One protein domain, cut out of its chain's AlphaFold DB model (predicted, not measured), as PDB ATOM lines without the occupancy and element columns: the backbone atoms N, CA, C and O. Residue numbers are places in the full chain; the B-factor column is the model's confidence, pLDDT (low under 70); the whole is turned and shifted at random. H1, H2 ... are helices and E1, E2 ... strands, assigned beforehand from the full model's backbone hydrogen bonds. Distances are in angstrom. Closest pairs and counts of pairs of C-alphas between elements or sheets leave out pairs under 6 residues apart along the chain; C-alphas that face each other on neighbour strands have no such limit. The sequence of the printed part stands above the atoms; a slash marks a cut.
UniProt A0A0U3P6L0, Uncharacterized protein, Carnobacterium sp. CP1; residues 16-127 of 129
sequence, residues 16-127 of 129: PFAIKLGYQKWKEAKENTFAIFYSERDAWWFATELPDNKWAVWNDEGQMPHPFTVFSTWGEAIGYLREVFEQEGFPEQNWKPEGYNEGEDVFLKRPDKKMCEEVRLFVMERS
ATOM      1  N   PRO A  16     185.168 306.095 174.374       89.00
ATOM      2  CA  PRO A  16     185.138 305.095 173.304       89.00
ATOM      3  C   PRO A  16     185.340 305.678 171.899       89.00
ATOM      4  O   PRO A  16     185.935 305.026 171.041       89.00
ATOM      5  N   PHE A  17     184.851 306.895 171.646       89.44
ATOM      6  CA  PHE A  17     185.063 307.583 170.372       89.44
ATOM      7  C   PHE A  17     186.490 308.135 170.270       89.44
ATOM      8  O   PHE A  17     187.137 307.963 169.240       89.44
ATOM      9  N   ALA A  18     187.023 308.687 171.363       90.62
ATOM     10  CA  ALA A  18     188.410 309.137 171.449       90.62
ATOM     11  C   ALA A  18     189.402 308.010 171.123       90.62
ATOM     12  O   ALA A  18     190.319 308.212 170.329       90.62
ATOM     13  N   ILE A  19     189.158 306.801 171.644       92.81
ATOM     14  CA  ILE A  19     189.964 305.607 171.347       92.81
ATOM     15  C   ILE A  19     189.958 305.288 169.849       92.81
ATOM     16  O   ILE A  19     191.003 304.958 169.290       92.81
ATOM     17  N   LYS A  20     188.816 305.437 169.162       92.81
ATOM     18  CA  LYS A  20     188.743 305.245 167.703       92.81
ATOM     19  C   LYS A  20     189.516 306.303 166.915       92.81
ATOM     20  O   LYS A  20     190.032 305.986 165.848       92.81
ATOM     21  N   LEU A  21     189.615 307.519 167.445       92.50
ATOM     22  CA  LEU A  21     190.445 308.597 166.902       92.50
ATOM     23  C   LEU A  21     191.935 308.444 167.278       92.50
ATOM     24  O   LEU A  21     192.759 309.261 166.881       92.50
ATOM     25  N   GLY A  22     192.307 307.406 168.033       94.25
ATOM     26  CA  GLY A  22     193.690 307.143 168.441       94.25
ATOM     27  C   GLY A  22     194.126 307.841 169.734       94.25
ATOM     28  O   GLY A  22     195.309 307.803 170.069       94.25
ATOM     29  N   TYR A  23     193.198 308.447 170.474       93.31
ATOM     30  CA  TYR A  23     193.446 309.100 171.762       93.31
ATOM     31  C   TYR A  23     193.122 308.187 172.944       93.31
ATOM     32  O   TYR A  23     192.299 307.281 172.836       93.31
ATOM     33  N   GLN A  24     193.724 308.438 174.111       91.00
ATOM     34  CA  GLN A  24     193.401 307.654 175.310       91.00
ATOM     35  C   GLN A  24     192.124 308.140 175.995       91.00
ATOM     36  O   GLN A  24     191.417 307.346 176.613       91.00
ATOM     37  N   LYS A  25     191.854 309.446 175.917       89.69
ATOM     38  CA  LYS A  25     190.721 310.104 176.573       89.69
ATOM     39  C   LYS A  25     190.118 311.167 175.679       89.69
ATOM     40  O   LYS A  25     190.832 311.843 174.933       89.69
ATOM     41  N   TRP A  26     188.821 311.407 175.841       87.19
ATOM     42  CA  TRP A  26     188.117 312.451 175.108       87.19
ATOM     43  C   TRP A  26     188.711 313.837 175.329       87.19
ATOM     44  O   TRP A  26     188.735 314.639 174.406       87.19
ATOM     45  N   LYS A  27     189.255 314.117 176.517       86.69
ATOM     46  CA  LYS A  27     189.919 315.397 176.787       86.69
ATOM     47  C   LYS A  27     191.021 315.705 175.760       86.69
ATOM     48  O   LYS A  27     191.084 316.823 175.264       86.69
ATOM     49  N   GLU A  28     191.838 314.713 175.414       88.81
ATOM     50  CA  GLU A  28     192.936 314.866 174.451       88.81
ATOM     51  C   GLU A  28     192.401 315.047 173.026       88.81
ATOM     52  O   GLU A  28     192.827 315.951 172.310       88.81
ATOM     53  N   ALA A  29     191.419 314.232 172.627       90.06
ATOM     54  CA  ALA A  29     190.776 314.357 171.319       90.06
ATOM     55  C   ALA A  29     190.092 315.724 171.160       90.06
ATOM     56  O   ALA A  29     190.232 316.385 170.130       90.06
ATOM     57  N   LYS A  30     189.407 316.192 172.210       87.12
ATOM     58  CA  LYS A  30     188.723 317.486 172.256       87.12
ATOM     59  C   LYS A  30     189.691 318.641 172.035       87.12
ATOM     60  O   LYS A  30     189.365 319.564 171.299       87.12
ATOM     61  N   GLU A  31     190.884 318.591 172.624       89.06
ATOM     62  CA  GLU A  31     191.906 319.629 172.443       89.06
ATOM     63  C   GLU A  31     192.409 319.735 170.992       89.06
ATOM     64  O   GLU A  31     192.867 320.805 170.585       89.06
ATOM     65  N   ASN A  32     192.243 318.671 170.202       92.25
ATOM     66  CA  ASN A  32     192.622 318.584 168.790       92.25
ATOM     67  C   ASN A  32     191.420 318.613 167.829       92.25
ATOM     68  O   ASN A  32     191.591 318.410 166.630       92.25
ATOM     69  N   THR A  33     190.215 318.852 168.350       91.88
ATOM     70  CA  THR A  33     188.972 318.953 167.581       91.88
ATOM     71  C   THR A  33     188.587 320.414 167.389       91.88
ATOM     72  O   THR A  33     188.676 321.211 168.331       91.88
ATOM     73  N   PHE A  34     188.135 320.723 166.177       91.62
ATOM     74  CA  PHE A  34     187.722 322.041 165.718       91.62
ATOM     75  C   PHE A  34     186.307 321.952 165.151       91.62
ATOM     76  O   PHE A  34     186.049 321.123 164.273       91.62
ATOM     77  N   ALA A  35     185.397 322.783 165.655       91.00
ATOM     78  CA  ALA A  35     184.065 322.925 165.074       91.00
ATOM     79  C   ALA A  35     184.144 323.752 163.783       91.00
ATOM     80  O   ALA A  35     184.825 324.775 163.747       91.00
ATOM     81  N   ILE A  36     183.488 323.294 162.716       93.00
ATOM     82  CA  ILE A  36     183.630 323.889 161.378       93.00
ATOM     83  C   ILE A  36     182.349 324.583 160.936       93.00
ATOM     84  O   ILE A  36     182.367 325.746 160.538       93.00
ATOM     85  N   PHE A  37     181.227 323.881 161.021       91.44
ATOM     86  CA  PHE A  37     179.917 324.450 160.753       91.44
ATOM     87  C   PHE A  37     178.841 323.674 161.505       91.44
ATOM     88  O   PHE A  37     179.099 322.601 162.055       91.44
ATOM     89  N   TYR A  38     177.631 324.223 161.510       88.31
ATOM     90  CA  TYR A  38     176.470 323.600 162.132       88.31
ATOM     91  C   TYR A  38     175.239 323.655 161.231       88.31
ATOM     92  O   TYR A  38     175.107 324.520 160.365       88.31
ATOM     93  N   SER A  39     174.307 322.734 161.441       84.75
ATOM     94  CA  SER A  39     172.981 322.791 160.833       84.75
ATOM     95  C   SER A  39     172.012 323.538 161.745       84.75
ATOM     96  O   SER A  39     172.218 323.669 162.950       84.75
ATOM     97  N   GLU A  40     170.887 323.976 161.188       74.69
ATOM     98  CA  GLU A  40     169.791 324.554 161.977       74.69
ATOM     99  C   GLU A  40     169.139 323.549 162.948       74.69
ATOM    100  O   GLU A  40     168.333 323.941 163.786       74.69
ATOM    101  N   ARG A  41     169.470 322.252 162.838       71.25
ATOM    102  CA  ARG A  41     168.965 321.168 163.697       71.25
ATOM    103  C   ARG A  41     169.935 320.805 164.826       71.25
ATOM    104  O   ARG A  41     169.881 319.686 165.329       71.25
ATOM    105  N   ASP A  42     170.808 321.740 165.192       71.12
ATOM    106  CA  ASP A  42     171.806 321.623 166.262       71.12
ATOM    107  C   ASP A  42     172.879 320.541 166.045       71.12
ATOM    108  O   ASP A  42     173.586 320.187 166.987       71.12
ATOM    109  N   ALA A  43     173.040 320.038 164.817       84.62
ATOM    110  CA  ALA A  43     174.154 319.158 164.482       84.62
ATOM    111  C   ALA A  43     175.394 319.959 164.091       84.62
ATOM    112  O   ALA A  43     175.286 320.952 163.369       84.62
ATOM    113  N   TRP A  44     176.564 319.495 164.507       89.44
ATOM    114  CA  TRP A  44     177.852 320.112 164.235       89.44
ATOM    115  C   TRP A  44     178.756 319.181 163.443       89.44
ATOM    116  O   TRP A  44     178.811 317.974 163.678       89.44
ATOM    117  N   TRP A  45     179.516 319.775 162.528       92.50
ATOM    118  CA  TRP A  45     180.575 319.110 161.791       92.50
ATOM    119  C   TRP A  45     181.922 319.555 162.331       92.50
ATOM    120  O   TRP A  45     182.185 320.745 162.532       92.50
ATOM    121  N   PHE A  46     182.780 318.571 162.541       93.56
ATOM    122  CA  PHE A  46     184.054 318.720 163.207       93.56
ATOM    123  C   PHE A  46     185.182 318.186 162.336       93.56
ATOM    124  O   PHE A  46     185.021 317.227 161.577       93.56
ATOM    125  N   ALA A  47     186.353 318.780 162.520       96.12
ATOM    126  CA  ALA A  47     187.617 318.241 162.059       96.12
ATOM    127  C   ALA A  47     188.517 318.008 163.276       96.12
ATOM    128  O   ALA A  47     188.743 318.919 164.071       96.12
ATOM    129  N   THR A  48     189.036 316.796 163.431       95.12
ATOM    130  CA  THR A  48     189.964 316.429 164.503       95.12
ATOM    131  C   THR A  48     191.316 316.086 163.900       95.12
ATOM    132  O   THR A  48     191.419 315.158 163.099       95.12
ATOM    133  N   GLU A  49     192.358 316.817 164.290       96.38
ATOM    134  CA  GLU A  49     193.736 316.415 163.997       96.38
ATOM    135  C   GLU A  49     194.018 315.123 164.772       96.38
ATOM    136  O   GLU A  49     193.739 315.064 165.961       96.38
ATOM    137  N   LEU A  50     194.508 314.080 164.104       96.06
ATOM    138  CA  LEU A  50     194.827 312.780 164.691       96.06
ATOM    139  C   LEU A  50     196.287 312.738 165.180       96.06
ATOM    140  O   LEU A  50     197.119 313.511 164.692       96.06
ATOM    141  N   PRO A  51     196.667 311.794 166.065       95.75
ATOM    142  CA  PRO A  51     198.050 311.666 166.538       95.75
ATOM    143  C   PRO A  51     199.090 311.410 165.433       95.75
ATOM    144  O   PRO A  51     200.270 311.704 165.618       95.75
ATOM    145  N   ASP A  52     198.673 310.875 164.281       94.75
ATOM    146  CA  ASP A  52     199.521 310.664 163.101       94.75
ATOM    147  C   ASP A  52     199.556 311.873 162.141       94.75
ATOM    148  O   ASP A  52     200.086 311.765 161.034       94.75
ATOM    149  N   ASN A  53     199.058 313.038 162.579       94.12
ATOM    150  CA  ASN A  53     198.952 314.302 161.836       94.12
ATOM    151  C   ASN A  53     197.987 314.286 160.638       94.12
ATOM    152  O   ASN A  53     198.036 315.188 159.795       94.12
ATOM    153  N   LYS A  54     197.110 313.282 160.559       97.31
ATOM    154  CA  LYS A  54     195.970 313.266 159.635       97.31
ATOM    155  C   LYS A  54     194.771 313.996 160.232       97.31
ATOM    156  O   LYS A  54     194.816 314.445 161.371       97.31
ATOM    157  N   TRP A  55     193.694 314.103 159.466       97.56
ATOM    158  CA  TRP A  55     192.483 314.813 159.865       97.56
ATOM    159  C   TRP A  55     191.264 313.911 159.748       97.56
ATOM    160  O   TRP A  55     190.937 313.459 158.656       97.56
ATOM    161  N   ALA A  56     190.586 313.645 160.861       97.19
ATOM    162  CA  ALA A  56     189.296 312.972 160.865       97.19
ATOM    163  C   ALA A  56     188.167 314.002 160.801       97.19
ATOM    164  O   ALA A  56     188.059 314.859 161.673       97.19
ATOM    165  N   VAL A  57     187.307 313.888 159.797       96.62
ATOM    166  CA  VAL A  57     186.065 314.655 159.684       96.62
ATOM    167  C   VAL A  57     184.905 313.804 160.171       96.62
ATOM    168  O   VAL A  57     184.775 312.653 159.758       96.62
ATOM    169  N   TRP A  58     184.056 314.372 161.020       94.25
ATOM    170  CA  TRP A  58     182.885 313.703 161.587       94.25
ATOM    171  C   TRP A  58     181.801 314.718 161.947       94.25
ATOM    172  O   TRP A  58     182.055 315.919 161.969       94.25
ATOM    173  N   ASN A  59     180.591 314.240 162.223       90.44
ATOM    174  CA  ASN A  59     179.521 315.054 162.788       90.44
ATOM    175  C   ASN A  59     178.929 314.372 164.020       90.44
ATOM    176  O   ASN A  59     179.107 313.168 164.217       90.44
ATOM    177  N   ASP A  60     178.248 315.139 164.859       85.12
ATOM    178  CA  ASP A  60     177.584 314.619 166.054       85.12
ATOM    179  C   ASP A  60     176.150 314.117 165.794       85.12
ATOM    180  O   ASP A  60     175.413 313.809 166.739       85.12
ATOM    181  N   GLU A  61     175.764 313.944 164.524       83.69
ATOM    182  CA  GLU A  61     174.475 313.358 164.177       83.69
ATOM    183  C   GLU A  61     174.433 311.862 164.511       83.69
ATOM    184  O   GLU A  61     175.404 311.107 164.388       83.69
ATOM    185  N   GLY A  62     173.248 311.406 164.921       78.44
ATOM    186  CA  GLY A  62     172.976 309.994 165.156       78.44
ATOM    187  C   GLY A  62     173.522 309.453 166.482       78.44
ATOM    188  O   GLY A  62     173.479 310.110 167.523       78.44
ATOM    189  N   GLN A  63     173.929 308.181 166.466       76.25
ATOM    190  CA  GLN A  63     174.372 307.451 167.656       76.25
ATOM    191  C   GLN A  63     175.889 307.284 167.674       76.25
ATOM    192  O   GLN A  63     176.505 306.978 166.656       76.25
ATOM    193  N   MET A  64     176.477 307.409 168.865       76.81
ATOM    194  CA  MET A  64     177.893 307.119 169.073       76.81
ATOM    195  C   MET A  64     178.203 305.631 168.846       76.81
ATOM    196  O   MET A  64     177.391 304.770 169.201       76.81
ATOM    197  N   PRO A  65     179.416 305.299 168.372       79.69
ATOM    198  CA  PRO A  65     180.481 306.215 167.956       79.69
ATOM    199  C   PRO A  65     180.201 306.821 166.577       79.69
ATOM    200  O   PRO A  65     179.831 306.094 165.656       79.69
ATOM    201  N   HIS A  66     180.428 308.127 166.444       83.62
ATOM    202  CA  HIS A  66     180.155 308.842 165.201       83.62
ATOM    203  C   HIS A  66     181.009 308.295 164.046       83.62
ATOM    204  O   HIS A  66     182.188 307.972 164.250       83.62
ATOM    205  N   PRO A  67     180.434 308.142 162.842       89.19
ATOM    206  CA  PRO A  67     181.216 307.821 161.661       89.19
ATOM    207  C   PRO A  67     182.176 308.974 161.357       89.19
ATOM    208  O   PRO A  67     181.843 310.143 161.548       89.19
ATOM    209  N   PHE A  68     183.372 308.636 160.880       94.25
ATOM    210  CA  PHE A  68     184.372 309.624 160.500       94.25
ATOM    211  C   PHE A  68     185.127 309.199 159.243       94.25
ATOM    212  O   PHE A  68     185.323 308.007 158.994       94.25
ATOM    213  N   THR A  69     185.585 310.190 158.486       96.31
ATOM    214  CA  THR A  69     186.414 310.020 157.288       96.31
ATOM    215  C   THR A  69     187.777 310.648 157.541       96.31
ATOM    216  O   THR A  69     187.852 311.747 158.079       96.31
ATOM    217  N   VAL A  70     188.860 309.958 157.178       97.44
ATOM    218  CA  VAL A  70     190.231 310.426 157.428       97.44
ATOM    219  C   VAL A  70     190.856 310.976 156.151       97.44
ATOM    220  O   VAL A  70     190.845 310.315 155.116       97.44
ATOM    221  N   PHE A  71     191.466 312.148 156.266       97.38
ATOM    222  CA  PHE A  71     192.173 312.863 155.212       97.38
ATOM    223  C   PHE A  71     193.641 313.051 155.587       97.38
ATOM    224  O   PHE A  71     193.988 313.137 156.768       97.38
ATOM    225  N   SER A  72     194.522 313.112 154.589       96.94
ATOM    226  CA  SER A  72     195.965 313.224 154.833       96.94
ATOM    227  C   SER A  72     196.366 314.646 155.206       96.94
ATOM    228  O   SER A  72     197.346 314.848 155.922       96.94
ATOM    229  N   THR A  73     195.616 315.639 154.727       96.00
ATOM    230  CA  THR A  73     195.917 317.055 154.937       96.00
ATOM    231  C   THR A  73     194.704 317.836 155.431       96.00
ATOM    232  O   THR A  73     193.559 317.455 155.204       96.00
ATOM    233  N   TRP A  74     194.972 318.974 156.078       95.56
ATOM    234  CA  TRP A  74     193.932 319.931 156.456       95.56
ATOM    235  C   TRP A  74     193.134 320.407 155.239       95.56
ATOM    236  O   TRP A  74     191.913 320.410 155.290       95.56
ATOM    237  N   GLY A  75     193.821 320.749 154.142       95.62
ATOM    238  CA  GLY A  75     193.193 321.239 152.913       95.62
ATOM    239  C   GLY A  75     192.165 320.260 152.341       95.62
ATOM    240  O   GLY A  75     191.073 320.669 151.963       95.62
ATOM    241  N   GLU A  76     192.479 318.963 152.345       96.75
ATOM    242  CA  GLU A  76     191.531 317.915 151.943       96.75
ATOM    243  C   GLU A  76     190.325 317.838 152.891       96.75
ATOM    244  O   GLU A  76     189.190 317.764 152.431       96.75
ATOM    245  N   ALA A  77     190.557 317.890 154.208       97.00
ATOM    246  CA  ALA A  77     189.493 317.807 155.205       97.00
ATOM    247  C   ALA A  77     188.532 319.006 155.143       97.00
ATOM    248  O   ALA A  77     187.315 318.823 155.120       97.00
ATOM    249  N   ILE A  78     189.068 320.231 155.098       96.69
ATOM    250  CA  ILE A  78     188.258 321.452 155.030       96.69
ATOM    251  C   ILE A  78     187.587 321.608 153.663       96.69
ATOM    252  O   ILE A  78     186.452 322.071 153.596       96.69
ATOM    253  N   GLY A  79     188.247 321.164 152.587       96.62
ATOM    254  CA  GLY A  79     187.660 321.093 151.250       96.62
ATOM    255  C   GLY A  79     186.448 320.166 151.221       96.62
ATOM    256  O   GLY A  79     185.367 320.592 150.828       96.62
ATOM    257  N   TYR A  80     186.586 318.946 151.748       96.94
ATOM    258  CA  TYR A  80     185.470 318.007 151.877       96.94
ATOM    259  C   TYR A  80     184.319 318.585 152.711       96.94
ATOM    260  O   TYR A  80     183.156 318.494 152.329       96.94
ATOM    261  N   LEU A  81     184.628 319.219 153.844       96.19
ATOM    262  CA  LEU A  81     183.614 319.864 154.678       96.19
ATOM    263  C   LEU A  81     182.894 321.000 153.952       96.19
ATOM    264  O   LEU A  81     181.689 321.158 154.136       96.19
ATOM    265  N   ARG A  82     183.603 321.765 153.115       96.44
ATOM    266  CA  ARG A  82     182.990 322.807 152.291       96.44
ATOM    267  C   ARG A  82     182.072 322.213 151.227       96.44
ATOM    268  O   ARG A  82     180.969 322.716 151.052       96.44
ATOM    269  N   GLU A  83     182.481 321.127 150.577       96.06
ATOM    270  CA  GLU A  83     181.630 320.410 149.620       96.06
ATOM    271  C   GLU A  83     180.346 319.898 150.284       96.06
ATOM    272  O   GLU A  83     179.260 320.115 149.750       96.06
ATOM    273  N   VAL A  84     180.445 319.278 151.467       94.38
ATOM    274  CA  VAL A  84     179.272 318.834 152.243       94.38
ATOM    275  C   VAL A  84     178.375 320.022 152.591       94.38
ATOM    276  O   VAL A  84     177.163 319.957 152.407       94.38
ATOM    277  N   PHE A  85     178.965 321.121 153.061       94.00
ATOM    278  CA  PHE A  85     178.231 322.325 153.434       94.00
ATOM    279  C   PHE A  85     177.409 322.904 152.271       94.00
ATOM    280  O   PHE A  85     176.239 323.252 152.441       94.00
ATOM    281  N   GLU A  86     178.012 322.974 151.084       94.56
ATOM    282  CA  GLU A  86     177.364 323.480 149.872       94.56
ATOM    283  C   GLU A  86     176.315 322.509 149.319       94.56
ATOM    284  O   GLU A  86     175.247 322.949 148.890       94.56
ATOM    285  N   GLN A  87     176.581 321.199 149.353       94.06
ATOM    286  CA  GLN A  87     175.646 320.166 148.888       94.06
ATOM    287  C   GLN A  87     174.356 320.133 149.711       94.06
ATOM    288  O   GLN A  87     173.272 319.998 149.144       94.06
ATOM    289  N   GLU A  88     174.466 320.293 151.029       90.31
ATOM    290  CA  GLU A  88     173.317 320.364 151.938       90.31
ATOM    291  C   GLU A  88     172.599 321.726 151.878       90.31
ATOM    292  O   GLU A  88     171.498 321.884 152.410       90.31
ATOM    293  N   GLY A  89     173.193 322.719 151.207       91.69
ATOM    294  CA  GLY A  89     172.605 324.044 151.029       91.69
ATOM    295  C   GLY A  89     172.516 324.845 152.327       91.69
ATOM    296  O   GLY A  89     171.567 325.614 152.508       91.69
ATOM    297  N   PHE A  90     173.470 324.663 153.246       90.50
ATOM    298  CA  PHE A  90     173.467 325.401 154.504       90.50
ATOM    299  C   PHE A  90     173.726 326.902 154.279       90.50
ATOM    300  O   PHE A  90     174.504 327.282 153.399       90.50
ATOM    301  N   PRO A  91     173.100 327.795 155.070       91.38
ATOM    302  CA  PRO A  91     173.334 329.229 154.941       91.38
ATOM    303  C   PRO A  91     174.768 329.591 155.343       91.38
ATOM    304  O   PRO A  91     175.220 329.146 156.393       91.38
ATOM    305  N   GLU A  92     175.450 330.466 154.593       91.50
ATOM    306  CA  GLU A  92     176.865 330.844 154.829       91.50
ATOM    307  C   GLU A  92     177.153 331.289 156.274       91.50
ATOM    308  O   GLU A  92     178.226 331.039 156.806       91.50
ATOM    309  N   GLN A  93     176.169 331.878 156.961       89.25
ATOM    310  CA  GLN A  93     176.280 332.263 158.374       89.25
ATOM    311  C   GLN A  93     176.574 331.087 159.326       89.25
ATOM    312  O   GLN A  93     176.997 331.318 160.458       89.25
ATOM    313  N   ASN A  94     176.324 329.850 158.893       89.25
ATOM    314  CA  ASN A  94     176.595 328.634 159.647       89.25
ATOM    315  C   ASN A  94     178.024 328.116 159.430       89.25
ATOM    316  O   ASN A  94     178.487 327.294 160.221       89.25
ATOM    317  N   TRP A  95     178.724 328.589 158.395       91.81
ATOM    318  CA  TRP A  95     180.135 328.298 158.174       91.81
ATOM    319  C   TRP A  95     180.972 329.121 159.157       91.81
ATOM    320  O   TRP A  95     181.274 330.292 158.924       91.81
ATOM    321  N   LYS A  96     181.315 328.517 160.299       89.12
ATOM    322  CA  LYS A  96     182.065 329.166 161.384       89.12
ATOM    323  C   LYS A  96     183.249 328.315 161.850       89.12
ATOM    324  O   LYS A  96     183.205 327.791 162.966       89.12
ATOM    325  N   PRO A  97     184.308 328.181 161.034       91.06
ATOM    326  CA  PRO A  97     185.466 327.393 161.423       91.06
ATOM    327  C   PRO A  97     186.190 327.986 162.630       91.06
ATOM    328  O   PRO A  97     186.619 329.139 162.616       91.06
ATOM    329  N   GLU A  98     186.347 327.180 163.676       89.50
ATOM    330  CA  GLU A  98     187.136 327.524 164.853       89.50
ATOM    331  C   GLU A  98     188.637 327.587 164.534       89.50
ATOM    332  O   GLU A  98     189.146 326.862 163.677       89.50
ATOM    333  N   GLY A  99     189.367 328.410 165.292       87.38
ATOM    334  CA  GLY A  99     190.824 328.511 165.183       87.38
ATOM    335  C   GLY A  99     191.321 329.576 164.200       87.38
ATOM    336  O   GLY A  99     192.486 329.527 163.803       87.38
ATOM    337  N   TYR A 100     190.458 330.518 163.809       87.00
ATOM    338  CA  TYR A 100     190.749 331.582 162.845       87.00
ATOM    339  C   TYR A 100     190.233 332.938 163.335       87.00
ATOM    340  O   TYR A 100     189.224 333.014 164.036       87.00
ATOM    341  N   ASN A 101     190.919 334.015 162.951       84.44
ATOM    342  CA  ASN A 101     190.420 335.383 163.101       84.44
ATOM    343  C   ASN A 101     189.422 335.723 161.987       84.44
ATOM    344  O   ASN A 101     189.419 335.110 160.918       84.44
ATOM    345  N   GLU A 102     188.622 336.767 162.207       77.94
ATOM    346  CA  GLU A 102     187.766 337.327 161.160       77.94
ATOM    347  C   GLU A 102     188.587 337.713 159.917       77.94
ATOM    348  O   GLU A 102     189.595 338.416 160.005       77.94
ATOM    349  N   GLY A 103     188.143 337.246 158.747       78.75
ATOM    350  CA  GLY A 103     188.775 337.532 157.457       78.75
ATOM    351  C   GLY A 103     189.976 336.650 157.100       78.75
ATOM    352  O   GLY A 103     190.542 336.830 156.022       78.75
ATOM    353  N   GLU A 104     190.371 335.701 157.953       86.12
ATOM    354  CA  GLU A 104     191.400 334.725 157.593       86.12
ATOM    355  C   GLU A 104     190.863 333.640 156.657       86.12
ATOM    356  O   GLU A 104     189.749 333.141 156.814       86.12
ATOM    357  N   ASP A 105     191.693 333.244 155.692       87.19
ATOM    358  CA  ASP A 105     191.365 332.160 154.775       87.19
ATOM    359  C   ASP A 105     191.625 330.799 155.436       87.19
ATOM    360  O   ASP A 105     192.770 330.386 155.667       87.19
ATOM    361  N   VAL A 106     190.529 330.098 155.724       89.94
ATOM    362  CA  VAL A 106     190.508 328.785 156.379       89.94
ATOM    363  C   VAL A 106     191.086 327.665 155.511       89.94
ATOM    364  O   VAL A 106     191.443 326.612 156.034       89.94
ATOM    365  N   PHE A 107     191.219 327.873 154.198       90.81
ATOM    366  CA  PHE A 107     191.758 326.881 153.266       90.81
ATOM    367  C   PHE A 107     193.288 326.957 153.140       90.81
ATOM    368  O   PHE A 107     193.916 325.991 152.706       90.81
ATOM    369  N   LEU A 108     193.909 328.075 153.542       88.69
ATOM    370  CA  LEU A 108     195.349 328.309 153.354       88.69
ATOM    371  C   LEU A 108     196.223 327.867 154.531       88.69
ATOM    372  O   LEU A 108     197.413 327.600 154.347       88.69
ATOM    373  N   LYS A 109     195.671 327.796 155.744       90.44
ATOM    374  CA  LYS A 109     196.426 327.433 156.951       90.44
ATOM    375  C   LYS A 109     195.616 326.512 157.854       90.44
ATOM    376  O   LYS A 109     194.403 326.464 157.742       90.44
ATOM    377  N   ARG A 110     196.305 325.793 158.744       91.69
ATOM    378  CA  ARG A 110     195.682 324.963 159.790       91.69
ATOM    379  C   ARG A 110     195.060 325.843 160.887       91.69
ATOM    380  O   ARG A 110     195.576 326.943 161.110       91.69
ATOM    381  N   PRO A 111     194.041 325.347 161.610       89.69
ATOM    382  CA  PRO A 111     193.423 326.091 162.702       89.69
ATOM    383  C   PRO A 111     194.376 326.252 163.895       89.69
ATOM    384  O   PRO A 111     195.138 325.340 164.235       89.69
ATOM    385  N   ASP A 112     194.333 327.414 164.547       85.50
ATOM    386  CA  ASP A 112     195.123 327.697 165.746       85.50
ATOM    387  C   ASP A 112     194.397 327.218 167.013       85.50
ATOM    388  O   ASP A 112     193.351 327.740 167.402       85.50
ATOM    389  N   LYS A 113     195.001 326.249 167.711       83.19
ATOM    390  CA  LYS A 113     194.472 325.666 168.956       83.19
ATOM    391  C   LYS A 113     194.264 326.698 170.065       83.19
ATOM    392  O   LYS A 113     193.365 326.516 170.884       83.19
ATOM    393  N   LYS A 114     195.068 327.767 170.110       77.06
ATOM    394  CA  LYS A 114     194.951 328.815 171.143       77.06
ATOM    395  C   LYS A 114     193.700 329.665 170.964       77.06
ATOM    396  O   LYS A 114     193.194 330.218 171.929       77.06
ATOM    397  N   MET A 115     193.195 329.743 169.740       69.12
ATOM    398  CA  MET A 115     192.007 330.522 169.404       69.12
ATOM    399  C   MET A 115     190.702 329.743 169.628       69.12
ATOM    400  O   MET A 115     189.618 330.308 169.540       69.12
ATOM    401  N   CYS A 116     190.792 328.450 169.955       64.06
ATOM    402  CA  CYS A 116     189.638 327.587 170.215       64.06
ATOM    403  C   CYS A 116     189.157 327.613 171.676       64.06
ATOM    404  O   CYS A 116     188.121 327.023 171.978       64.06
ATOM    405  N   GLU A 117     189.880 328.247 172.608       54.69
ATOM    406  CA  GLU A 117     189.516 328.225 174.037       54.69
ATOM    407  C   GLU A 117     188.218 328.988 174.357       54.69
ATOM    408  O   GLU A 117     187.510 328.591 175.281       54.69
ATOM    409  N   GLU A 118     187.842 330.006 173.575       41.81
ATOM    410  CA  GLU A 118     186.650 330.825 173.859       41.81
ATOM    411  C   GLU A 118     185.343 330.257 173.268       41.81
ATOM    412  O   GLU A 118     184.276 330.432 173.854       41.81
ATOM    413  N   VAL A 119     185.400 329.506 172.159       45.78
ATOM    414  CA  VAL A 119     184.202 328.951 171.482       45.78
ATOM    415  C   VAL A 119     183.779 327.590 172.063       45.78
ATOM    416  O   VAL A 119     182.594 327.241 172.081       45.78
ATOM    417  N   ARG A 120     184.726 326.863 172.676       52.97
ATOM    418  CA  ARG A 120     184.527 325.536 173.291       52.97
ATOM    419  C   ARG A 120     183.536 325.493 174.458       52.97
ATOM    420  O   ARG A 120     183.074 324.401 174.799       52.97
ATOM    421  N   LEU A 121     183.227 326.638 175.069       44.16
ATOM    422  CA  LEU A 121     182.176 326.757 176.086       44.16
ATOM    423  C   LEU A 121     180.777 326.775 175.452       44.16
ATOM    424  O   LEU A 121     179.847 326.222 176.019       44.16
ATOM    425  N   PHE A 122     180.620 327.318 174.244       40.81
ATOM    426  CA  PHE A 122     179.298 327.552 173.659       40.81
ATOM    427  C   PHE A 122     178.751 326.351 172.871       40.81
ATOM    428  O   PHE A 122     177.559 326.062 172.937       40.81
ATOM    429  N   VAL A 123     179.617 325.626 172.154       48.09
ATOM    430  CA  VAL A 123     179.205 324.519 171.264       48.09
ATOM    431  C   VAL A 123     178.855 323.244 172.040       48.09
ATOM    432  O   VAL A 123     177.919 322.540 171.684       48.09
ATOM    433  N   MET A 124     179.545 322.966 173.152       47.16
ATOM    434  CA  MET A 124     179.322 321.740 173.929       47.16
ATOM    435  C   MET A 124     178.394 321.903 175.136       47.16
ATOM    436  O   MET A 124     177.958 320.884 175.659       47.16
ATOM    437  N   GLU A 125     178.077 323.120 175.593       42.78
ATOM    438  CA  GLU A 125     177.057 323.321 176.640       42.78
ATOM    439  C   GLU A 125     175.627 323.280 176.076       42.78
ATOM    440  O   GLU A 125     174.700 322.923 176.797       42.78
ATOM    441  N   ARG A 126     175.426 323.541 174.776       40.41
ATOM    442  CA  ARG A 126     174.090 323.477 174.152       40.41
ATOM    443  C   ARG A 126     173.608 322.078 173.786       40.41
ATOM    444  O   ARG A 126     172.408 321.875 173.669       40.41
ATOM    445  N   SER A 127     174.489 321.079 173.754       38.03
ATOM    446  CA  SER A 127     174.062 319.671 173.800       38.03
ATOM    447  C   SER A 127     173.492 319.266 175.178       38.03
ATOM    448  O   SER A 127     173.172 318.091 175.380       38.03
TER     449      SER A 127
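AT A GLANCE: This is residues 16 to 127 of the 129 residues of an uncharacterized protein of Carnobacterium sp. CP1 (UniProt A0A0U3P6L0). A strongly twisted sheet of four strands has one long helix, H3, packed along one face, while the short helices H2, H4 and H5 only graze the sheet. H1 packs on H2, and a long stretch with no named element, residues 88 to 112, loops past the E1 edge of the sheet between H3 and H4. The printed part has 112 residues, with five named helices and four strands in the order H1 H2 E1 E2 E3 E4 H3 H4 H5; the sheet runs E1 E2 E3 E4, all antiparallel, and the class is mixed. The whole is compact and rounded, with a radius of gyration of the C-alphas of 13.1 A and spans of 35 by 29 by 26 A.

HOW THE PARTS SIT: E1, residues 33 to 38, E2, 44 to 49, E3, 55 to 59, and E4, 68 to 71, form a meander, each strand the antiparallel neighbour of the one before, and each successive pair is a hairpin. Between E1 and E2, N 34 and O 47 are within hydrogen-bond range at 2.8 A; between E2 and E3, N 48 and O 56 at 2.8 A; between E3 and E4, N 57 and O 69 at 2.8 A. H3, residues 74 to 87, is on one face, making two layers, a sheet and a helix. Its height over the sheet is 8.4 A. It lies over E2 and E3 and runs along the strands, at 10 degrees to E3 on the local plane. The closest C-alphas of H3 and E3 are those of Ala 77 and Trp 55, 6.3 A apart. H2, residues 26 to 31, only grazes the sheet and touches H1, residues 16 to 20; their closest C-alphas, of Trp 26 and Ala 18, are 4.9 A apart. H1 is not on the sheet. H4, residues 113 to 116, only just grazes the sheet, with 5 pairs of C-alphas within 10 A. H5, residues 120 to 127, only grazes it too, and is near E1. H3 and H5 are apart. In H1, H2 and H3 every O i to N i+4 pair is within hydrogen-bond range; in H5 0 of 4 are, and 0 of 5 O i to N i+3 pairs; H4 is too short for an O i to N i+4 pair.

IN THESE COORDINATES: E1 is 14.4 A long, E2 16.3 A and E3 13.3 A. H3 is 19.8 A long, from C-alpha 74 at (193.932, 319.931, 156.456) to C-alpha 87 at (175.646, 320.166, 148.888). H1 begins with C-alpha 16 at (185.138, 305.095, 173.304). H5, 12.0 A long, ends with C-alpha 127 at (174.062, 319.671, 173.800).

THE WHOLE: The two C-alphas farthest apart are those of Pro 16 and Gly 103, 36.3 A. The printed part has no cut. The link from H3 to H4 is long, with 25 residues. Mean pLDDT of the printed part is 85.4; residues 115 to 127 are under 70.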